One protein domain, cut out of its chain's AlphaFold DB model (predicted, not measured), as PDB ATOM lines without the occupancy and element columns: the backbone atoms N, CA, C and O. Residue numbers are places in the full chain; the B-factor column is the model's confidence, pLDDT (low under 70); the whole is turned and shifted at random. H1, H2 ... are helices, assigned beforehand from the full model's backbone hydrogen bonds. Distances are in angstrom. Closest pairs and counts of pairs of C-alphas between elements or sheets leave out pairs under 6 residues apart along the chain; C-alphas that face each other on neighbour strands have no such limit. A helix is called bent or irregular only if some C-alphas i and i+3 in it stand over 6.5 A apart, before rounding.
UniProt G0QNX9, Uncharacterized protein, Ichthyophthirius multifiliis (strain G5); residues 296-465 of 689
ATOM      1  N   ILE A 296     124.792 143.118 104.383       81.50
ATOM      2  CA  ILE A 296     125.469 143.638 105.582       81.50
ATOM      3  C   ILE A 296     125.397 145.171 105.595       81.50
ATOM      4  O   ILE A 296     124.942 145.757 106.576       81.50
ATOM      5  N   LEU A 297     125.758 145.821 104.481       82.00
ATOM      6  CA  LEU A 297     125.681 147.280 104.340       82.00
ATOM      7  C   LEU A 297     124.240 147.800 104.505       82.00
ATOM      8  O   LEU A 297     123.997 148.729 105.273       82.00
ATOM      9  N   ALA A 298     123.272 147.151 103.852       80.44
ATOM     10  CA  ALA A 298     121.859 147.514 103.907       80.44
ATOM     11  C   ALA A 298     121.183 147.180 105.246       80.44
ATOM     12  O   ALA A 298     120.187 147.809 105.575       80.44
ATOM     13  N   ASN A 299     121.702 146.246 106.049       80.75
ATOM     14  CA  ASN A 299     121.223 146.055 107.422       80.75
ATOM     15  C   ASN A 299     121.766 147.147 108.364       80.75
ATOM     16  O   ASN A 299     121.063 147.585 109.274       80.75
ATOM     17  N   ASN A 300     122.990 147.621 108.114       83.00
ATOM     18  CA  ASN A 300     123.725 148.518 109.007       83.00
ATOM     19  C   ASN A 300     123.706 149.996 108.551       83.00
ATOM     20  O   ASN A 300     124.470 150.810 109.063       83.00
ATOM     21  N   TRP A 301     122.821 150.384 107.623       84.62
ATOM     22  CA  TRP A 301     122.756 151.753 107.079       84.62
ATOM     23  C   TRP A 301     122.529 152.844 108.137       84.62
ATOM     24  O   TRP A 301     122.997 153.966 107.953       84.62
ATOM     25  N   ARG A 302     121.849 152.517 109.251       84.31
ATOM     26  CA  ARG A 302     121.678 153.419 110.405       84.31
ATOM     27  C   ARG A 302     123.038 153.831 110.969       84.31
ATOM     28  O   ARG A 302     123.340 155.015 110.984       84.31
ATOM     29  N   PHE A 303     123.903 152.859 111.263       88.12
ATOM     30  CA  PHE A 303     125.269 153.101 111.734       88.12
ATOM     31  C   PHE A 303     126.085 153.957 110.752       88.12
ATOM     32  O   PHE A 303     126.775 154.879 111.173       88.12
ATOM     33  N   PHE A 304     125.961 153.731 109.437       89.88
ATOM     34  CA  PHE A 304     126.609 154.601 108.442       89.88
ATOM     35  C   PHE A 304     126.050 156.034 108.441       89.88
ATOM     36  O   PHE A 304     126.808 156.983 108.246       89.88
ATOM     37  N   LYS A 305     124.752 156.221 108.708       89.31
ATOM     38  CA  LYS A 305     124.151 157.549 108.899       89.31
ATOM     39  C   LYS A 305     124.614 158.206 110.205       89.31
ATOM     40  O   LYS A 305     124.841 159.413 110.238       89.31
ATOM     41  N   ASP A 306     124.793 157.434 111.271       90.69
ATOM     42  CA  ASP A 306     125.300 157.942 112.544       90.69
ATOM     43  C   ASP A 306     126.772 158.359 112.443       90.69
ATOM     44  O   ASP A 306     127.110 159.474 112.838       90.69
ATOM     45  N   LEU A 307     127.598 157.556 111.768       92.12
ATOM     46  CA  LEU A 307     128.968 157.904 111.388       92.12
ATOM     47  C   LEU A 307     129.024 159.164 110.502       92.12
ATOM     48  O   LEU A 307     129.844 160.045 110.744       92.12
ATOM     49  N   SER A 308     128.132 159.284 109.510       92.31
ATOM     50  CA  SER A 308     128.015 160.478 108.654       92.31
ATOM     51  C   SER A 308     127.711 161.743 109.462       92.31
ATOM     52  O   SER A 308     128.305 162.788 109.225       92.31
ATOM     53  N   TYR A 309     126.816 161.652 110.446       92.69
ATOM     54  CA  TYR A 309     126.473 162.776 111.314       92.69
ATOM     55  C   TYR A 309     127.638 163.186 112.235       92.69
ATOM     56  O   TYR A 309     127.914 164.375 112.376       92.69
ATOM     57  N   ILE A 310     128.374 162.218 112.797       92.44
ATOM     58  CA  ILE A 310     129.595 162.486 113.581       92.44
ATOM     59  C   ILE A 310     130.662 163.163 112.706       92.44
ATOM     60  O   ILE A 310     131.301 164.116 113.145       92.44
ATOM     61  N   LEU A 311     130.815 162.737 111.447       91.44
ATOM     62  CA  LEU A 311     131.710 163.393 110.490       91.44
ATOM     63  C   LEU A 311     131.282 164.832 110.172       91.44
ATOM     64  O   LEU A 311     132.153 165.690 110.081       91.44
ATOM     65  N   VAL A 312     129.982 165.133 110.060       92.12
ATOM     66  CA  VAL A 312     129.517 166.528 109.913       92.12
ATOM     67  C   VAL A 312     129.877 167.359 111.142       92.12
ATOM     68  O   VAL A 312     130.402 168.453 110.961       92.12
ATOM     69  N   ILE A 313     129.682 166.847 112.366       91.50
ATOM     70  CA  ILE A 313     130.099 167.551 113.593       91.50
ATOM     71  C   ILE A 313     131.599 167.869 113.541       91.50
ATOM     72  O   ILE A 313     131.979 169.033 113.676       91.50
ATOM     73  N   LEU A 314     132.444 166.867 113.268       89.62
ATOM     74  CA  LEU A 314     133.895 167.047 113.163       89.62
ATOM     75  C   LEU A 314     134.273 168.084 112.096       89.62
ATOM     76  O   LEU A 314     135.056 168.984 112.386       89.62
ATOM     77  N   ILE A 315     133.679 168.013 110.899       88.06
ATOM     78  CA  ILE A 315     133.894 169.010 109.842       88.06
ATOM     79  C   ILE A 315     133.493 170.402 110.345       88.06
ATOM     80  O   ILE A 315     134.304 171.319 110.260       88.06
ATOM     81  N   THR A 316     132.298 170.573 110.926       88.75
ATOM     82  CA  THR A 316     131.847 171.892 111.406       88.75
ATOM     83  C   THR A 316     132.789 172.490 112.451       88.75
ATOM     84  O   THR A 316     133.181 173.646 112.295       88.75
ATOM     85  N   ILE A 317     133.249 171.702 113.431       86.56
ATOM     86  CA  ILE A 317     134.213 172.149 114.450       86.56
ATOM     87  C   ILE A 317     135.522 172.611 113.794       86.56
ATOM     88  O   ILE A 317     135.975 173.725 114.058       86.56
ATOM     89  N   ILE A 318     136.103 171.814 112.890       83.06
ATOM     90  CA  ILE A 318     137.357 172.183 112.214       83.06
ATOM     91  C   ILE A 318     137.155 173.440 111.344       83.06
ATOM     92  O   ILE A 318     138.030 174.304 111.301       83.06
ATOM     93  N   THR A 319     135.995 173.604 110.694       80.81
ATOM     94  CA  THR A 319     135.709 174.825 109.919       80.81
ATOM     95  C   THR A 319     135.537 176.074 110.786       80.81
ATOM     96  O   THR A 319     135.965 177.145 110.363       80.81
ATOM     97  N   MET A 320     135.002 175.951 112.009       81.44
ATOM     98  CA  MET A 320     134.927 177.065 112.963       81.44
ATOM     99  C   MET A 320     136.321 177.475 113.455       81.44
ATOM    100  O   MET A 320     136.663 178.654 113.391       81.44
ATOM    101  N   VAL A 321     137.159 176.507 113.850       78.81
ATOM    102  CA  VAL A 321     138.558 176.759 114.258       78.81
ATOM    103  C   VAL A 321     139.350 177.420 113.123       78.81
ATOM    104  O   VAL A 321     140.032 178.421 113.336       78.81
ATOM    105  N   LYS A 322     139.201 176.929 111.884       72.94
ATOM    106  CA  LYS A 322     139.847 177.526 110.705       72.94
ATOM    107  C   LYS A 322     139.435 178.985 110.477       72.94
ATOM    108  O   LYS A 322     140.274 179.777 110.059       72.94
ATOM    109  N   GLN A 323     138.170 179.340 110.714       70.56
ATOM    110  CA  GLN A 323     137.691 180.712 110.518       70.56
ATOM    111  C   GLN A 323     138.224 181.672 111.598       70.56
ATOM    112  O   GLN A 323     138.481 182.832 111.293       70.56
ATOM    113  N   GLN A 324     138.468 181.185 112.821       66.19
ATOM    114  CA  GLN A 324     139.110 181.961 113.887       66.19
ATOM    115  C   GLN A 324     140.596 182.252 113.595       66.19
ATOM    116  O   GLN A 324     141.071 183.347 113.871       66.19
ATOM    117  N   HIS A 325     141.328 181.313 112.989       60.59
ATOM    118  CA  HIS A 325     142.760 181.474 112.691       60.59
ATOM    119  C   HIS A 325     143.086 182.291 111.423       60.59
ATOM    120  O   HIS A 325     144.250 182.365 111.036       60.59
ATOM    121  N   GLN A 326     142.115 182.935 110.763       56.94
ATOM    122  CA  GLN A 326     142.397 183.727 109.551       56.94
ATOM    123  C   GLN A 326     143.140 185.054 109.804       56.94
ATOM    124  O   GLN A 326     143.527 185.710 108.836       56.94
ATOM    125  N   GLU A 327     143.356 185.449 111.063       53.03
ATOM    126  CA  GLU A 327     144.029 186.709 111.420       53.03
ATOM    127  C   GLU A 327     145.561 186.583 111.579       53.03
ATOM    128  O   GLU A 327     146.254 187.600 111.525       53.03
ATOM    129  N   GLU A 328     146.128 185.367 111.673       53.78
ATOM    130  CA  GLU A 328     147.580 185.145 111.829       53.78
ATOM    131  C   GLU A 328     148.186 184.238 110.735       53.78
ATOM    132  O   GLU A 328     147.588 183.273 110.262       53.78
ATOM    133  N   ASN A 329     149.399 184.573 110.278       49.97
ATOM    134  CA  ASN A 329     149.955 184.136 108.983       49.97
ATOM    135  C   ASN A 329     150.702 182.778 108.997       49.97
ATOM    136  O   ASN A 329     151.736 182.613 108.341       49.97
ATOM    137  N   ASP A 330     150.174 181.777 109.701       53.88
ATOM    138  CA  ASP A 330     150.841 180.481 109.908       53.88
ATOM    139  C   ASP A 330     150.666 179.501 108.722       53.88
ATOM    140  O   ASP A 330     149.945 178.499 108.758       53.88
ATOM    141  N   GLN A 331     151.377 179.790 107.623       55.88
ATOM    142  CA  GLN A 331     151.276 179.070 106.339       55.88
ATOM    143  C   GLN A 331     151.545 177.552 106.417       55.88
ATOM    144  O   GLN A 331     151.116 176.817 105.527       55.88
ATOM    145  N   ALA A 332     152.253 177.070 107.443       53.72
ATOM    146  CA  ALA A 332     152.584 175.652 107.599       53.72
ATOM    147  C   ALA A 332     151.396 174.810 108.101       53.72
ATOM    148  O   ALA A 332     151.113 173.752 107.532       53.72
ATOM    149  N   ASN A 333     150.679 175.291 109.120       59.22
ATOM    150  CA  ASN A 333     149.529 174.597 109.713       59.22
ATOM    151  C   ASN A 333     148.358 174.549 108.716       59.22
ATOM    152  O   ASN A 333     147.806 173.481 108.439       59.22
ATOM    153  N   LEU A 334     148.128 175.673 108.026       57.53
ATOM    154  CA  LEU A 334     147.086 175.855 107.011       57.53
ATOM    155  C   LEU A 334     147.071 174.763 105.915       57.53
ATOM    156  O   LEU A 334     146.017 174.450 105.355       57.53
ATOM    157  N   VAL A 335     148.221 174.173 105.570       58.47
ATOM    158  CA  VAL A 335     148.316 173.109 104.549       58.47
ATOM    159  C   VAL A 335     147.798 171.765 105.073       58.47
ATOM    160  O   VAL A 335     147.116 171.043 104.336       58.47
ATOM    161  N   TRP A 336     148.071 171.433 106.337       58.25
ATOM    162  CA  TRP A 336     147.551 170.222 106.971       58.25
ATOM    163  C   TRP A 336     146.046 170.341 107.205       58.25
ATOM    164  O   TRP A 336     145.304 169.451 106.788       58.25
ATOM    165  N   ASP A 337     145.579 171.476 107.728       66.94
ATOM    166  CA  ASP A 337     144.156 171.714 107.995       66.94
ATOM    167  C   ASP A 337     143.306 171.621 106.726       66.94
ATOM    168  O   ASP A 337     142.268 170.955 106.708       66.94
ATOM    169  N   ASN A 338     143.752 172.226 105.621       71.94
ATOM    170  CA  ASN A 338     143.056 172.111 104.337       71.94
ATOM    171  C   ASN A 338     143.048 170.664 103.807       71.94
ATOM    172  O   ASN A 338     142.039 170.220 103.257       71.94
ATOM    173  N   SER A 339     144.132 169.909 104.008       77.12
ATOM    174  CA  SER A 339     144.227 168.504 103.587       77.12
ATOM    175  C   SER A 339     143.303 167.588 104.402       77.12
ATOM    176  O   SER A 339     142.646 166.708 103.842       77.12
ATOM    177  N   ILE A 340     143.208 167.817 105.715       79.94
ATOM    178  CA  ILE A 340     142.361 167.061 106.647       79.94
ATOM    179  C   ILE A 340     140.877 167.375 106.404       79.94
ATOM    180  O   ILE A 340     140.071 166.453 106.267       79.94
ATOM    181  N   ASN A 341     140.515 168.655 106.244       80.38
ATOM    182  CA  ASN A 341     139.151 169.061 105.884       80.38
ATOM    183  C   ASN A 341     138.692 168.441 104.558       80.38
ATOM    184  O   ASN A 341     137.560 167.962 104.459       80.38
ATOM    185  N   LEU A 342     139.563 168.412 103.542       83.00
ATOM    186  CA  LEU A 342     139.259 167.790 102.253       83.00
ATOM    187  C   LEU A 342     139.053 166.272 102.389       83.00
ATOM    188  O   LEU A 342     138.117 165.730 101.802       83.00
ATOM    189  N   LEU A 343     139.874 165.590 103.196       86.38
ATOM    190  CA  LEU A 343     139.734 164.155 103.457       86.38
ATOM    191  C   LEU A 343     138.398 163.819 104.140       86.38
ATOM    192  O   LEU A 343     137.702 162.907 103.686       86.38
ATOM    193  N   PHE A 344     138.011 164.564 105.182       87.56
ATOM    194  CA  PHE A 344     136.712 164.379 105.840       87.56
ATOM    195  C   PHE A 344     135.537 164.734 104.920       87.56
ATOM    196  O   PHE A 344     134.553 164.001 104.871       87.56
ATOM    197  N   SER A 345     135.653 165.799 104.124       87.06
ATOM    198  CA  SER A 345     134.635 166.184 103.135       87.06
ATOM    199  C   SER A 345     134.398 165.081 102.090       87.06
ATOM    200  O   SER A 345     133.256 164.738 101.777       87.06
ATOM    201  N   ILE A 346     135.473 164.466 101.583       89.19
ATOM    202  CA  ILE A 346     135.396 163.352 100.626       89.19
ATOM    203  C   ILE A 346     134.828 162.090 101.289       89.19
ATOM    204  O   ILE A 346     133.981 161.423 100.689       89.19
ATOM    205  N   SER A 347     135.231 161.754 102.521       90.56
ATOM    206  CA  SER A 347     134.676 160.584 103.221       90.56
ATOM    207  C   SER A 347     133.186 160.757 103.528       90.56
ATOM    208  O   SER A 347     132.412 159.818 103.336       90.56
ATOM    209  N   GLN A 348     132.754 161.969 103.885       91.88
ATOM    210  CA  GLN A 348     131.352 162.321 104.090       91.88
ATOM    211  C   GLN A 348     130.519 162.205 102.799       91.88
ATOM    212  O   GLN A 348     129.402 161.681 102.835       91.88
ATOM    213  N   LEU A 349     131.054 162.614 101.643       92.12
ATOM    214  CA  LEU A 349     130.398 162.419 100.340       92.12
ATOM    215  C   LEU A 349     130.256 160.923  99.991       92.12
ATOM    216  O   LEU A 349     129.202 160.486  99.529       92.12
ATOM    217  N   ILE A 350     131.283 160.112 100.267       92.62
ATOM    218  CA  ILE A 350     131.246 158.657 100.039       92.62
ATOM    219  C   ILE A 350     130.219 157.979 100.960       92.62
ATOM    220  O   ILE A 350     129.413 157.167 100.501       92.62
ATOM    221  N   ILE A 351     130.212 158.313 102.253       92.56
ATOM    222  CA  ILE A 351     129.317 157.688 103.236       92.56
ATOM    223  C   ILE A 351     127.862 158.109 102.998       92.56
ATOM    224  O   ILE A 351     126.977 157.255 103.022       92.56
ATOM    225  N   SER A 352     127.591 159.381 102.695       91.50
ATOM    226  CA  SER A 352     126.234 159.840 102.358       91.50
ATOM    227  C   SER A 352     125.692 159.179 101.079       91.50
ATOM    228  O   SER A 352     124.534 158.758 101.064       91.50
ATOM    229  N   PHE A 353     126.530 158.959 100.056       92.06
ATOM    230  CA  PHE A 353     126.160 158.152  98.886       92.06
ATOM    231  C   PHE A 353     125.825 156.694  99.259       92.06
ATOM    232  O   PHE A 353     124.789 156.170  98.843       92.06
ATOM    233  N   ILE A 354     126.648 156.049 100.096       90.81
ATOM    234  CA  ILE A 354     126.386 154.688 100.604       90.81
ATOM    235  C   ILE A 354     125.057 154.637 101.373       90.81
ATOM    236  O   ILE A 354     124.276 153.707 101.167       90.81
ATOM    237  N   VAL A 355     124.756 155.640 102.205       90.56
ATOM    238  CA  VAL A 355     123.489 155.748 102.949       90.56
ATOM    239  C   VAL A 355     122.287 155.871 102.005       90.56
ATOM    240  O   VAL A 355     121.291 155.181 102.223       90.56
ATOM    241  N   VAL A 356     122.369 156.672 100.936       90.06
ATOM    242  CA  VAL A 356     121.306 156.763  99.913       90.06
ATOM    243  C   VAL A 356     121.059 155.403  99.255       90.06
ATOM    244  O   VAL A 356     119.919 154.935  99.232       90.06
ATOM    245  N   VAL A 357     122.113 154.731  98.779       88.06
ATOM    246  CA  VAL A 357     122.002 153.429  98.095       88.06
ATOM    247  C   VAL A 357     121.471 152.340  99.034       88.06
ATOM    248  O   VAL A 357     120.571 151.588  98.662       88.06
ATOM    249  N   CYS A 358     121.966 152.263 100.271       86.06
ATOM    250  CA  CYS A 358     121.531 151.254 101.238       86.06
ATOM    251  C   CYS A 358     120.080 151.473 101.699       86.06
ATOM    252  O   CYS A 358     119.314 150.513 101.786       86.06
ATOM    253  N   CYS A 359     119.676 152.728 101.928       84.06
ATOM    254  CA  CYS A 359     118.301 153.080 102.289       84.06
ATOM    255  C   CYS A 359     117.318 152.745 101.150       84.06
ATOM    256  O   CYS A 359     116.288 152.110 101.384       84.06
ATOM    257  N   ALA A 360     117.681 153.062  99.902       82.75
ATOM    258  CA  ALA A 360     116.915 152.687  98.714       82.75
ATOM    259  C   ALA A 360     116.709 151.161  98.591       82.75
ATOM    260  O   ALA A 360     115.646 150.710  98.159       82.75
ATOM    261  N   ILE A 361     117.700 150.361  99.007       82.31
ATOM    262  CA  ILE A 361     117.639 148.892  98.988       82.31
ATOM    263  C   ILE A 361     116.755 148.330 100.117       82.31
ATOM    264  O   ILE A 361     115.929 147.465  99.821       82.31
ATOM    265  N   GLU A 362     116.856 148.813 101.370       79.25
ATOM    266  CA  GLU A 362     115.948 148.367 102.455       79.25
ATOM    267  C   GLU A 362     114.497 148.784 102.161       79.25
ATOM    268  O   GLU A 362     113.574 147.992 102.351       79.25
ATOM    269  N   ARG A 363     114.276 150.014 101.672       76.12
ATOM    270  CA  ARG A 363     112.925 150.579 101.523       76.12
ATOM    271  C   ARG A 363     112.199 150.168 100.240       76.12
ATOM    272  O   ARG A 363     110.984 150.292 100.212       76.12
ATOM    273  N   TYR A 364     112.864 149.580  99.243       76.44
ATOM    274  CA  TYR A 364     112.250 149.064  98.002       76.44
ATOM    275  C   TYR A 364     110.847 148.402  98.142       76.44
ATOM    276  O   TYR A 364     109.926 148.815  97.431       76.44
ATOM    277  N   PRO A 365     110.624 147.397  99.023       68.81
ATOM    278  CA  PRO A 365     109.304 146.773  99.184       68.81
ATOM    279  C   PRO A 365     108.273 147.710  99.840       68.81
ATOM    280  O   PRO A 365     107.078 147.587  99.578       68.81
ATOM    281  N   ILE A 366     108.733 148.667 100.654       68.25
ATOM    282  CA  ILE A 366     107.924 149.740 101.246       68.25
ATOM    283  C   ILE A 366     107.466 150.689 100.135       68.25
ATOM    284  O   ILE A 366     106.263 150.848  99.938       68.25
ATOM    285  N   SER A 367     108.402 151.226  99.345       67.31
ATOM    286  CA  SER A 367     108.125 152.168  98.253       67.31
ATOM    287  C   SER A 367     107.070 151.639  97.277       67.31
ATOM    288  O   SER A 367     106.173 152.374  96.874       67.31
ATOM    289  N   ILE A 368     107.135 150.350  96.923       65.38
ATOM    290  CA  ILE A 368     106.162 149.733  96.012       65.38
ATOM    291  C   ILE A 368     104.784 149.593  96.674       65.38
ATOM    292  O   ILE A 368     103.790 149.978  96.063       65.38
ATOM    293  N   HIS A 369     104.692 149.080  97.907       59.78
ATOM    294  CA  HIS A 369     103.395 148.817  98.546       59.78
ATOM    295  C   HIS A 369     102.626 150.104  98.902       59.78
ATOM    296  O   HIS A 369     101.408 150.165  98.728       59.78
ATOM    297  N   LEU A 370     103.330 151.154  99.348       58.03
ATOM    298  CA  LEU A 370     102.720 152.421  99.780       58.03
ATOM    299  C   LEU A 370     101.888 153.117  98.688       58.03
ATOM    300  O   LEU A 370     100.898 153.785  98.998       58.03
ATOM    301  N   PHE A 371     102.259 152.966  97.413       53.88
ATOM    302  CA  PHE A 371     101.549 153.607  96.302       53.88
ATOM    303  C   PHE A 371     100.264 152.860  95.898       53.88
ATOM    304  O   PHE A 371      99.292 153.507  95.497       53.88
ATOM    305  N   VAL A 372     100.212 151.532  96.078       51.38
ATOM    306  CA  VAL A 372      99.070 150.678  95.685       51.38
ATOM    307  C   VAL A 372      97.795 151.029  96.455       51.38
ATOM    308  O   VAL A 372      96.714 151.118  95.880       51.38
ATOM    309  N   GLN A 373      97.910 151.255  97.764       48.41
ATOM    310  CA  GLN A 373      96.772 151.232  98.694       48.41
ATOM    311  C   GLN A 373      95.864 152.482  98.640       48.41
ATOM    312  O   GLN A 373      94.964 152.643  99.461       48.41
ATOM    313  N   SER A 374      96.064 153.406  97.690       49.09
ATOM    314  CA  SER A 374      95.404 154.723  97.712       49.09
ATOM    315  C   SER A 374      94.038 154.831  97.009       49.09
ATOM    316  O   SER A 374      93.642 155.926  96.603       49.09
ATOM    317  N   GLN A 375      93.261 153.736  96.987       45.62
ATOM    318  CA  GLN A 375      91.841 153.698  96.572       45.62
ATOM    319  C   GLN A 375      91.000 154.831  97.195       45.62
ATOM    320  O   GLN A 375      90.159 155.424  96.523       45.62
ATOM    321  N   ASN A 376      91.290 155.210  98.446       43.81
ATOM    322  CA  ASN A 376      90.632 156.318  99.150       43.81
ATOM    323  C   ASN A 376      90.618 157.642  98.357       43.81
ATOM    324  O   ASN A 376      89.672 158.414  98.486       43.81
ATOM    325  N   PHE A 377      91.619 157.917  97.510       49.62
ATOM    326  CA  PHE A 377      91.630 159.124  96.673       49.62
ATOM    327  C   PHE A 377      90.587 159.065  95.546       49.62
ATOM    328  O   PHE A 377      89.950 160.075  95.254       49.62
ATOM    329  N   GLN A 378      90.371 157.884  94.960       50.50
ATOM    330  CA  GLN A 378      89.349 157.652  93.937       50.50
ATOM    331  C   GLN A 378      87.950 157.676  94.561       50.50
ATOM    332  O   GLN A 378      87.073 158.368  94.055       50.50
ATOM    333  N   ASN A 379      87.767 157.055  95.731       51.28
ATOM    334  CA  ASN A 379      86.496 157.104  96.462       51.28
ATOM    335  C   ASN A 379      86.109 158.546  96.843       51.28
ATOM    336  O   ASN A 379      84.970 158.950  96.628       51.28
ATOM    337  N   ILE A 380      87.057 159.369  97.313       53.88
ATOM    338  CA  ILE A 380      86.816 160.798  97.598       53.88
ATOM    339  C   ILE A 380      86.485 161.596  96.322       53.88
ATOM    340  O   ILE A 380      85.702 162.546  96.389       53.88
ATOM    341  N   GLN A 381      87.040 161.238  95.157       55.75
ATOM    342  CA  GLN A 381      86.659 161.856  93.878       55.75
ATOM    343  C   GLN A 381      85.243 161.451  93.448       55.75
ATOM    344  O   GLN A 381      84.451 162.335  93.126       55.75
ATOM    345  N   ASN A 382      84.903 160.161  93.511       56.94
ATOM    346  CA  ASN A 382      83.572 159.651  93.173       56.94
ATOM    347  C   ASN A 382      82.497 160.282  94.071       56.94
ATOM    348  O   ASN A 382      81.509 160.805  93.565       56.94
ATOM    349  N   ILE A 383      82.731 160.337  95.389       58.16
ATOM    350  CA  ILE A 383      81.833 161.008  96.340       58.16
ATOM    351  C   ILE A 383      81.646 162.482  95.954       58.16
ATOM    352  O   ILE A 383      80.513 162.933  95.852       58.16
ATOM    353  N   ARG A 384      82.716 163.235  95.645       54.50
ATOM    354  CA  ARG A 384      82.586 164.644  95.213       54.50
ATOM    355  C   ARG A 384      81.818 164.831  93.905       54.50
ATOM    356  O   ARG A 384      81.150 165.852  93.766       54.50
ATOM    357  N   GLN A 385      81.930 163.892  92.964       60.50
ATOM    358  CA  GLN A 385      81.155 163.914  91.719       60.50
ATOM    359  C   GLN A 385      79.667 163.671  91.997       60.50
ATOM    360  O   GLN A 385      78.833 164.434  91.515       60.50
ATOM    361  N   ILE A 386      79.344 162.689  92.846       66.56
ATOM    362  CA  ILE A 386      77.977 162.416  93.320       66.56
ATOM    363  C   ILE A 386      77.413 163.621  94.100       66.56
ATOM    364  O   ILE A 386      76.248 163.966  93.943       66.56
ATOM    365  N   SER A 387      78.242 164.321  94.884       68.19
ATOM    366  CA  SER A 387      77.869 165.537  95.628       68.19
ATOM    367  C   SER A 387      77.772 166.822  94.783       68.19
ATOM    368  O   SER A 387      77.622 167.899  95.354       68.19
ATOM    369  N   GLY A 388      77.894 166.764  93.451       58.97
ATOM    370  CA  GLY A 388      77.585 167.893  92.559       58.97
ATOM    371  C   GLY A 388      78.509 169.124  92.622       58.97
ATOM    372  O   GLY A 388      78.201 170.142  92.000       58.97
ATOM    373  N   PHE A 389      79.645 169.072  93.328       55.84
ATOM    374  CA  PHE A 389      80.547 170.225  93.477       55.84
ATOM    375  C   PHE A 389      81.221 170.621  92.148       55.84
ATOM    376  O   PHE A 389      82.144 169.952  91.678       55.84
ATOM    377  N   GLN A 390      80.810 171.753  91.565       57.53
ATOM    378  CA  GLN A 390      81.404 172.314  90.343       57.53
ATOM    379  C   GLN A 390      82.399 173.461  90.612       57.53
ATOM    380  O   GLN A 390      82.256 174.212  91.574       57.53
ATOM    381  N   LYS A 391      83.337 173.652  89.661       47.47
ATOM    382  CA  LYS A 391      84.467 174.620  89.639       47.47
ATOM    383  C   LYS A 391      85.614 174.251  90.615       47.47
ATOM    384  O   LYS A 391      85.387 173.694  91.675       47.47
ATOM    385  N   LYS A 392      86.898 174.499  90.307       51.88
ATOM    386  CA  LYS A 392      87.526 175.245  89.188       51.88
ATOM    387  C   LYS A 392      88.817 174.538  88.706       51.88
ATOM    388  O   LYS A 392      89.403 173.731  89.426       51.88
ATOM    389  N   ASN A 393      89.261 174.854  87.487       59.31
ATOM    390  CA  ASN A 393      90.120 174.000  86.644       59.31
ATOM    391  C   ASN A 393      91.442 173.492  87.255       59.31
ATOM    392  O   ASN A 393      91.830 172.371  86.944       59.31
ATOM    393  N   ILE A 394      92.127 174.255  88.115       56.75
ATOM    394  CA  ILE A 394      93.463 173.885  88.632       56.75
ATOM    395  C   ILE A 394      93.417 172.585  89.451       56.75
ATOM    396  O   ILE A 394      94.242 171.697  89.247       56.75
ATOM    397  N   LEU A 395      92.409 172.421  90.317       57.09
ATOM    398  CA  LEU A 395      92.240 171.194  91.106       57.09
ATOM    399  C   LEU A 395      91.879 169.984  90.231       57.09
ATOM    400  O   LEU A 395      92.257 168.866  90.571       57.09
ATOM    401  N   ASN A 396      91.217 170.209  89.091       62.88
ATOM    402  CA  ASN A 396      90.911 169.162  88.113       62.88
ATOM    403  C   ASN A 396      92.112 168.819  87.222       62.88
ATOM    404  O   ASN A 396      92.268 167.662  86.842       62.88
ATOM    405  N   TYR A 397      92.986 169.781  86.911       63.03
ATOM    406  CA  TYR A 397      94.254 169.504  86.237       63.03
ATOM    407  C   TYR A 397      95.182 168.703  87.154       63.03
ATOM    408  O   TYR A 397      95.681 167.655  86.754       63.03
ATOM    409  N   TYR A 398      95.327 169.124  88.416       60.53
ATOM    410  CA  TYR A 398      96.103 168.400  89.423       60.53
ATOM    411  C   TYR A 398      95.540 166.996  89.695       60.53
ATOM    412  O   TYR A 398      96.300 166.032  89.680       60.53
ATOM    413  N   SER A 399      94.224 166.833  89.881       59.09
ATOM    414  CA  SER A 399      93.638 165.500  90.097       59.09
ATOM    415  C   SER A 399      93.763 164.604  88.864       59.09
ATOM    416  O   SER A 399      94.116 163.437  89.007       59.09
ATOM    417  N   ARG A 400      93.571 165.134  87.647       60.97
ATOM    418  CA  ARG A 400      93.758 164.382  86.394       60.97
ATOM    419  C   ARG A 400      95.219 163.981  86.185       60.97
ATOM    420  O   ARG A 400      95.468 162.827  85.851       60.97
ATOM    421  N   PHE A 401      96.169 164.879  86.447       63.16
ATOM    422  CA  PHE A 401      97.605 164.587  86.431       63.16
ATOM    423  C   PHE A 401      97.964 163.500  87.452       63.16
ATOM    424  O   PHE A 401      98.532 162.477  87.082       63.16
ATOM    425  N   MET A 402      97.547 163.653  88.714       59.69
ATOM    426  CA  MET A 402      97.799 162.668  89.771       59.69
ATOM    427  C   MET A 402      97.130 161.314  89.486       59.69
ATOM    428  O   MET A 402      97.719 160.282  89.791       59.69
ATOM    429  N   ASN A 403      95.949 161.287  88.858       63.03
ATOM    430  CA  ASN A 403      95.290 160.051  88.428       63.03
ATOM    431  C   ASN A 403      96.049 159.364  87.272       63.03
ATOM    432  O   ASN A 403      96.147 158.138  87.260       63.03
ATOM    433  N   ILE A 404      96.599 160.121  86.312       62.69
ATOM    434  CA  ILE A 404      97.457 159.583  85.237       62.69
ATOM    435  C   ILE A 404      98.754 159.018  85.834       62.69
ATOM    436  O   ILE A 404      99.116 157.877  85.550       62.69
ATOM    437  N   PHE A 405      99.398 159.776  86.721       64.50
ATOM    438  CA  PHE A 405     100.630 159.396  87.414       64.50
ATOM    439  C   PHE A 405     100.440 158.115  88.248       64.50
ATOM    440  O   PHE A 405     101.198 157.158  88.104       64.50
ATOM    441  N   GLN A 406      99.360 158.029  89.035       63.12
ATOM    442  CA  GLN A 406      99.002 156.827  89.807       63.12
ATOM    443  C   GLN A 406      98.687 155.610  88.919       63.12
ATOM    444  O   GLN A 406      99.034 154.492  89.289       63.12
ATOM    445  N   ARG A 407      98.072 155.801  87.741       63.34
ATOM    446  CA  ARG A 407      97.819 154.710  86.775       63.34
ATOM    447  C   ARG A 407      99.089 154.184  86.101       63.34
ATOM    448  O   ARG A 407      99.108 153.035  85.677       63.34
ATOM    449  N   GLN A 408     100.141 154.995  85.996       64.69
ATOM    450  CA  GLN A 408     101.442 154.544  85.493       64.69
ATOM    451  C   GLN A 408     102.263 153.846  86.590       64.69
ATOM    452  O   GLN A 408     102.894 152.826  86.316       64.69
ATOM    453  N   LEU A 409     102.192 154.330  87.833       63.31
ATOM    454  CA  LEU A 409     102.909 153.820  89.012       63.31
ATOM    455  C   LEU A 409     102.248 152.581  89.670       63.31
ATOM    456  O   LEU A 409     102.237 152.448  90.893       63.31
ATOM    457  N   THR A 410     101.692 151.661  88.876       61.50
ATOM    458  CA  THR A 410     101.118 150.396  89.374       61.50
ATOM    459  C   THR A 410     102.210 149.356  89.674       61.50
ATOM    460  O   THR A 410     103.276 149.378  89.049       61.50
ATOM    461  N   PRO A 411     101.976 148.392  90.589       59.41
ATOM    462  CA  PRO A 411     102.979 147.383  90.941       59.41
ATOM    463  C   PRO A 411     103.256 146.403  89.787       59.41
ATOM    464  O   PRO A 411     104.323 145.801  89.727       59.41
ATOM    465  N   GLU A 412     102.322 146.266  88.846       62.91
ATOM    466  CA  GLU A 412     102.469 145.469  87.624       62.91
ATOM    467  C   GLU A 412     103.386 146.172  86.615       62.91
ATOM    468  O   GLU A 412     104.360 145.578  86.150       62.91
ATOM    469  N   ASN A 413     103.185 147.474  86.382       65.19
ATOM    470  CA  ASN A 413     104.130 148.281  85.608       65.19
ATOM    471  C   ASN A 413     105.509 148.328  86.282       65.19
ATOM    472  O   ASN A 413     106.524 148.294  85.591       65.19
ATOM    473  N   ALA A 414     105.573 148.340  87.617       61.72
ATOM    474  CA  ALA A 414     106.828 148.265  88.363       61.72
ATOM    475  C   ALA A 414     107.535 146.903  88.222       61.72
ATOM    476  O   ALA A 414     108.766 146.858  88.234       61.72
ATOM    477  N   LYS A 415     106.814 145.785  88.033       65.88
ATOM    478  CA  LYS A 415     107.448 144.497  87.691       65.88
ATOM    479  C   LYS A 415     108.172 144.579  86.347       65.88
ATOM    480  O   LYS A 415     109.301 144.100  86.266       65.88
ATOM    481  N   ASN A 416     107.589 145.237  85.347       74.25
ATOM    482  CA  ASN A 416     108.123 145.230  83.981       74.25
ATOM    483  C   ASN A 416     109.129 146.366  83.705       74.25
ATOM    484  O   ASN A 416     110.137 146.144  83.037       74.25
ATOM    485  N   ASN A 417     108.911 147.567  84.252       80.56
ATOM    486  CA  ASN A 417     109.667 148.772  83.897       80.56
ATOM    487  C   ASN A 417     110.625 149.218  85.015       80.56
ATOM    488  O   ASN A 417     110.201 149.744  86.046       80.56
ATOM    489  N   TYR A 418     111.936 149.121  84.775       78.25
ATOM    490  CA  TYR A 418     112.969 149.579  85.720       78.25
ATOM    491  C   TYR A 418     112.852 151.068  86.092       78.25
ATOM    492  O   TYR A 418     113.055 151.420  87.252       78.25
ATOM    493  N   LEU A 419     112.450 151.933  85.150       76.31
ATOM    494  CA  LEU A 419     112.212 153.358  85.418       76.31
ATOM    495  C   LEU A 419     111.067 153.579  86.420       76.31
ATOM    496  O   LEU A 419     111.182 154.427  87.299       76.31
ATOM    497  N   VAL A 420     109.996 152.781  86.345       74.31
ATOM    498  CA  VAL A 420     108.868 152.848  87.294       74.31
ATOM    499  C   VAL A 420     109.327 152.435  88.694       74.31
ATOM    500  O   VAL A 420     108.969 153.096  89.667       74.31
ATOM    501  N   ARG A 421     110.190 151.410  88.807       74.75
ATOM    502  CA  ARG A 421     110.829 151.047  90.087       74.75
ATOM    503  C   ARG A 421     111.659 152.202  90.643       74.75
ATOM    504  O   ARG A 421     111.485 152.554  91.801       74.75
ATOM    505  N   PHE A 422     112.533 152.799  89.827       78.25
ATOM    506  CA  PHE A 422     113.389 153.910  90.252       78.25
ATOM    507  C   PHE A 422     112.563 155.104  90.751       78.25
ATOM    508  O   PHE A 422     112.787 155.571  91.861       78.25
ATOM    509  N   ILE A 423     111.543 155.524  89.994       75.94
ATOM    510  CA  ILE A 423     110.657 156.633  90.378       75.94
ATOM    511  C   ILE A 423     109.932 156.338  91.702       75.94
ATOM    512  O   ILE A 423     109.902 157.205  92.572       75.94
ATOM    513  N   LEU A 424     109.402 155.123  91.905       72.38
ATOM    514  CA  LEU A 424     108.771 154.735  93.177       72.38
ATOM    515  C   LEU A 424     109.743 154.838  94.365       72.38
ATOM    516  O   LEU A 424     109.374 155.377  95.406       72.38
ATOM    517  N   ILE A 425     110.984 154.367  94.205       76.44
ATOM    518  CA  ILE A 425     112.026 154.431  95.243       76.44
ATOM    519  C   ILE A 425     112.428 155.889  95.526       76.44
ATOM    520  O   ILE A 425     112.590 156.266  96.686       76.44
ATOM    521  N   SER A 426     112.573 156.721  94.492       71.88
ATOM    522  CA  SER A 426     112.970 158.129  94.624       71.88
ATOM    523  C   SER A 426     111.876 159.036  95.192       71.88
ATOM    524  O   SER A 426     112.206 160.069  95.765       71.88
ATOM    525  N   LEU A 427     110.594 158.674  95.064       69.38
ATOM    526  CA  LEU A 427     109.463 159.416  95.646       69.38
ATOM    527  C   LEU A 427     109.215 159.101  97.133       69.38
ATOM    528  O   LEU A 427     108.347 159.706  97.765       69.38
ATOM    529  N   ASP A 428     109.944 158.145  97.697       70.62
ATOM    530  CA  ASP A 428     109.775 157.689  99.071       70.62
ATOM    531  C   ASP A 428     110.442 158.692 100.040       70.62
ATOM    532  O   ASP A 428     111.632 158.970  99.925       70.62
ATOM    533  N   PHE A 429     109.704 159.263 101.000       71.06
ATOM    534  CA  PHE A 429     110.133 160.443 101.789       71.06
ATOM    535  C   PHE A 429     111.500 160.321 102.482       71.06
ATOM    536  O   PHE A 429     112.289 161.264 102.472       71.06
ATOM    537  N   GLU A 430     111.807 159.160 103.068       76.31
ATOM    538  CA  GLU A 430     113.114 158.913 103.695       76.31
ATOM    539  C   GLU A 430     114.252 158.929 102.657       76.31
ATOM    540  O   GLU A 430     115.345 159.412 102.952       76.31
ATOM    541  N   ASN A 431     113.981 158.482 101.426       82.38
ATOM    542  CA  ASN A 431     114.924 158.538 100.311       82.38
ATOM    543  C   ASN A 431     115.024 159.963  99.749       82.38
ATOM    544  O   ASN A 431     116.138 160.422  99.532       82.38
ATOM    545  N   ILE A 432     113.911 160.699  99.601       84.19
ATOM    546  CA  ILE A 432     113.921 162.133  99.242       84.19
ATOM    547  C   ILE A 432     114.810 162.912 100.217       84.19
ATOM    548  O   ILE A 432     115.692 163.648  99.783       84.19
ATOM    549  N   TYR A 433     114.624 162.717 101.527       86.94
ATOM    550  CA  TYR A 433     115.444 163.367 102.547       86.94
ATOM    551  C   TYR A 433     116.928 163.018 102.388       86.94
ATOM    552  O   TYR A 433     117.768 163.912 102.350       86.94
ATOM    553  N   ASN A 434     117.263 161.728 102.269       88.44
ATOM    554  CA  ASN A 434     118.657 161.299 102.145       88.44
ATOM    555  C   ASN A 434     119.290 161.793 100.823       88.44
ATOM    556  O   ASN A 434     120.471 162.124 100.803       88.44
ATOM    557  N   CYS A 435     118.512 161.913  99.741       89.12
ATOM    558  CA  CYS A 435     118.942 162.520  98.481       89.12
ATOM    559  C   CYS A 435     119.168 164.035  98.606       89.12
ATOM    560  O   CYS A 435     120.149 164.532  98.066       89.12
ATOM    561  N   ILE A 436     118.316 164.770  99.332       90.12
ATOM    562  CA  ILE A 436     118.531 166.199  99.624       90.12
ATOM    563  C   ILE A 436     119.789 166.382 100.484       90.12
ATOM    564  O   ILE A 436     120.615 167.232 100.174       90.12
ATOM    565  N   TYR A 437     119.980 165.547 101.508       90.56
ATOM    566  CA  TYR A 437     121.190 165.535 102.336       90.56
ATOM    567  C   TYR A 437     122.447 165.258 101.491       90.56
ATOM    568  O   TYR A 437     123.425 165.994 101.585       90.56
ATOM    569  N   PHE A 438     122.404 164.269 100.590       92.12
ATOM    570  CA  PHE A 438     123.491 164.007  99.642       92.12
ATOM    571  C   PHE A 438     123.751 165.204  98.712       92.12
ATOM    572  O   PHE A 438     124.895 165.634  98.581       92.12
ATOM    573  N   LEU A 439     122.713 165.807  98.123       91.06
ATOM    574  CA  LEU A 439     122.853 167.003  97.285       91.06
ATOM    575  C   LEU A 439     123.461 168.187  98.055       91.06
ATOM    576  O   LEU A 439     124.306 168.884  97.503       91.06
ATOM    577  N   LEU A 440     123.109 168.373  99.331       90.38
ATOM    578  CA  LEU A 440     123.731 169.371 100.209       90.38
ATOM    579  C   LEU A 440     125.208 169.052 100.499       90.38
ATOM    580  O   LEU A 440     126.026 169.967 100.465       90.38
ATOM    581  N   THR A 441     125.586 167.781 100.704       89.62
ATOM    582  CA  THR A 441     127.013 167.406 100.825       89.62
ATOM    583  C   THR A 441     127.789 167.629  99.526       89.62
ATOM    584  O   THR A 441     128.910 168.122  99.572       89.62
ATOM    585  N   VAL A 442     127.195 167.348  98.360       90.31
ATOM    586  CA  VAL A 442     127.817 167.641  97.058       90.31
ATOM    587  C   VAL A 442     127.988 169.150  96.889       90.31
ATOM    588  O   VAL A 442     129.079 169.596  96.551       90.31
ATOM    589  N   PHE A 443     126.955 169.939  97.196       88.81
ATOM    590  CA  PHE A 443     126.994 171.402  97.137       88.81
ATOM    591  C   PHE A 443     128.113 171.968  98.031       88.81
ATOM    592  O   PHE A 443     128.951 172.717  97.532       88.81
ATOM    593  N   ALA A 444     128.216 171.509  99.287       86.31
ATOM    594  CA  ALA A 444     129.274 171.887 100.234       86.31
ATOM    595  C   ALA A 444     130.697 171.518  99.771       86.31
ATOM    596  O   ALA A 444     131.643 172.255 100.039       86.31
ATOM    597  N   VAL A 445     130.866 170.393  99.065       84.81
ATOM    598  CA  VAL A 445     132.159 169.992  98.482       84.81
ATOM    599  C   VAL A 445     132.496 170.821  97.237       84.81
ATOM    600  O   VAL A 445     133.653 171.184  97.040       84.81
ATOM    601  N   THR A 446     131.508 171.121  96.385       82.25
ATOM    602  CA  THR A 446     131.731 171.862  95.129       82.25
ATOM    603  C   THR A 446     131.917 173.368  95.318       82.25
ATOM    604  O   THR A 446     132.710 173.960  94.591       82.25
ATOM    605  N   LEU A 447     131.244 173.984  96.296       77.38
ATOM    606  CA  LEU A 447     131.472 175.371  96.712       77.38
ATOM    607  C   LEU A 447     132.275 175.370  98.016       77.38
ATOM    608  O   LEU A 447     131.769 175.724  99.079       77.38
ATOM    609  N   SER A 448     133.540 174.960  97.926       63.66
ATOM    610  CA  SER A 448     134.464 174.832  99.063       63.66
ATOM    611  C   SER A 448     134.738 176.147  99.816       63.66
ATOM    612  O   SER A 448     135.204 176.117 100.954       63.66
ATOM    613  N   GLU A 449     134.409 177.294  99.216       60.59
ATOM    614  CA  GLU A 449     134.412 178.622  99.848       60.59
ATOM    615  C   GLU A 449     133.240 178.821 100.831       60.59
ATOM    616  O   GLU A 449     133.291 179.682 101.707       60.59
ATOM    617  N   HIS A 450     132.175 178.022 100.729       65.81
ATOM    618  CA  HIS A 450     130.966 178.110 101.553       65.81
ATOM    619  C   HIS A 450     130.923 177.009 102.623       65.81
ATOM    620  O   HIS A 450     129.921 176.316 102.798       65.81
ATOM    621  N   ALA A 451     132.008 176.884 103.393       69.06
ATOM    622  CA  ALA A 451     132.157 175.925 104.494       69.06
ATOM    623  C   ALA A 451     130.946 175.861 105.457       69.06
ATOM    624  O   ALA A 451     130.582 174.784 105.929       69.06
ATOM    625  N   MET A 452     130.258 176.989 105.677       77.81
ATOM    626  CA  MET A 452     129.049 177.078 106.509       77.81
ATOM    627  C   MET A 452     127.879 176.182 106.051       77.81
ATOM    628  O   MET A 452     126.978 175.925 106.850       77.81
ATOM    629  N   ILE A 453     127.873 175.648 104.819       84.69
ATOM    630  CA  ILE A 453     126.833 174.706 104.356       84.69
ATOM    631  C   ILE A 453     126.781 173.447 105.245       84.69
ATOM    632  O   ILE A 453     125.698 172.901 105.467       84.69
ATOM    633  N   TYR A 454     127.908 173.026 105.835       85.31
ATOM    634  CA  TYR A 454     127.927 171.913 106.791       85.31
ATOM    635  C   TYR A 454     127.099 172.182 108.061       85.31
ATOM    636  O   TYR A 454     126.566 171.238 108.640       85.31
ATOM    637  N   GLY A 455     126.869 173.448 108.431       87.31
ATOM    638  CA  GLY A 455     125.950 173.815 109.512       87.31
ATOM    639  C   GLY A 455     124.495 173.406 109.239       87.31
ATOM    640  O   GLY A 455     123.812 172.929 110.141       87.31
ATOM    641  N   PHE A 456     124.026 173.478 107.986       89.75
ATOM    642  CA  PHE A 456     122.682 172.994 107.627       89.75
ATOM    643  C   PHE A 456     122.564 171.464 107.697       89.75
ATOM    644  O   PHE A 456     121.475 170.945 107.943       89.75
ATOM    645  N   LEU A 457     123.666 170.729 107.516       90.56
ATOM    646  CA  LEU A 457     123.682 169.265 107.606       90.56
ATOM    647  C   LEU A 457     123.549 168.759 109.059       90.56
ATOM    648  O   LEU A 457     123.093 167.633 109.263       90.56
ATOM    649  N   LEU A 458     123.834 169.596 110.067       91.00
ATOM    650  CA  LEU A 458     123.568 169.285 111.482       91.00
ATOM    651  C   LEU A 458     122.067 169.159 111.802       91.00
ATOM    652  O   LEU A 458     121.700 168.472 112.754       91.00
ATOM    653  N   LEU A 459     121.178 169.744 110.986       90.31
ATOM    654  CA  LEU A 459     119.723 169.674 111.188       90.31
ATOM    655  C   LEU A 459     119.152 168.243 111.096       90.31
ATOM    656  O   LEU A 459     117.997 168.023 111.460       90.31
ATOM    657  N   ASP A 460     119.938 167.242 110.682       90.12
ATOM    658  CA  ASP A 460     119.550 165.830 110.793       90.12
ATOM    659  C   ASP A 460     119.351 165.359 112.250       90.12
ATOM    660  O   ASP A 460     118.619 164.393 112.470       90.12
ATOM    661  N   ILE A 461     119.892 166.065 113.257       90.56
ATOM    662  CA  ILE A 461     119.645 165.775 114.685       90.56
ATOM    663  C   ILE A 461     118.145 165.708 115.021       90.56
ATOM    664  O   ILE A 461     117.700 164.808 115.737       90.56
ATOM    665  N   ILE A 462     117.348 166.588 114.404       86.44
ATOM    666  CA  ILE A 462     115.884 166.637 114.511       86.44
ATOM    667  C   ILE A 462     115.275 165.279 114.149       86.44
ATOM    668  O   ILE A 462     114.359 164.801 114.805       86.44
ATOM    669  N   LYS A 463     115.800 164.640 113.099       81.62
ATOM    670  CA  LYS A 463     115.306 163.373 112.553       81.62
ATOM    671  C   LYS A 463     115.754 162.155 113.376       81.62
ATOM    672  O   LYS A 463     115.247 161.055 113.138       81.62
ATOM    673  N   LYS A 464     116.690 162.336 114.318       81.12
ATOM    674  CA  LYS A 464     117.175 161.299 115.244       81.12
ATOM    675  C   LYS A 464     116.387 161.268 116.553       81.12
ATOM    676  O   LYS A 464     115.956 160.195 116.954       81.12
ATOM    677  N   SER A 465     116.168 162.421 117.189       79.44
ATOM    678  CA  SER A 465     115.373 162.515 118.424       79.44
ATOM    679  C   SER A 465     113.872 162.496 118.122       79.44
ATOM    680  O   SER A 465     113.396 163.271 117.289       79.44
TER     681      SER A 465
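AT A GLANCE: This is residues 296 to 465 of the 689 residues of an uncharacterized protein of Ichthyophthirius multifiliis (strain G5) (UniProt G0QNX9). A four-helix bundle of H2, H3a, H8 and H9 lies at one end of an elongated model, and H4 and H5 fold back on each other as a V-shaped arm at the other end. The bent helix H3 runs from the bundle toward this arm, and the short helices H6 and H7 lead back under its second part, H3b. The printed part has 170 residues, with nine named helices, H1 to H9 in that order, and no named strand; its class is all helix. It is loose, with a radius of gyration of the C-alphas of 22.6 A and spans of 76 by 41 by 29 A.

HOW THE PARTS SIT: H1, residues 296 to 299, touches H3a, residues 333 to 362, at Ala 298 and Cys 358, the closest C-alphas, 4.6 A apart. H2, residues 301 to 327, forms a helical hairpin with H3a at a shallow tilt of 23 degrees, closest at C-alphas 301 and 355, 5.8 A. H3 was assigned by its hydrogen bonds as one helix but is bent: C-alphas 362 and 365 are 7.6 A apart, and H3b, residues 365 to 372, stands at 56 degrees to H3a, a steep tilt. H4, residues 375 to 386, and H5, residues 393 to 408, are near each other, with 6 pairs of C-alphas within 10 A. H6, residues 411 to 416, touches H3b at C-alphas 411 and 368, the closest, 6.4 A. H7, residues 418 to 426, is about perpendicular to H3b at 85 degrees and touches it, closest at C-alphas 425 and 367, 5.4 A. H8, residues 429 to 446, touches H3a at a shallow tilt of 22 degrees, opposite ways, closest at C-alphas 438 and 352, 5.7 A. H9, residues 453 to 464, forms a helical hairpin with H8 and touches H2 at C-alphas 454 and 316, the closest, 6.1 A. The bundle H2, H3a, H8, H9 is up and down, each running against the one before. Every O i to N i+4 pair is within hydrogen-bond range in H3a, H4, H5, H6, H7 and H8; H2 has 21 of 23, H3b 2 of 4 and H9 2 of 8, with 9 of 9 O i to N i+3 pairs in H9, and H1 is too short for such a pair.

IN THESE COORDINATES: C-alpha 296 begins H1 at (125.469, 143.638, 105.582). H2 is 41.1 A long and irregular, with C-alphas 324 and 327 7.3 A apart; H3a is 43.2 A, H8 25.3 A and H5 22.5 A. C-alpha 386 ends H4 at (77.977, 162.416, 93.320), and C-alpha 464 ends H9 at (117.175, 161.299, 115.244).

THE WHOLE: The C-alphas of Ala 332 and Ile 386, the two farthest apart, are 77.1 A apart. The printed part has no cut and no long link. Residues 327 to 333 and 382 to 398 stand free. The mean pLDDT of the printed part is 74.0; 70 residues are under 70, among them 324 to 337 and 365 to 415.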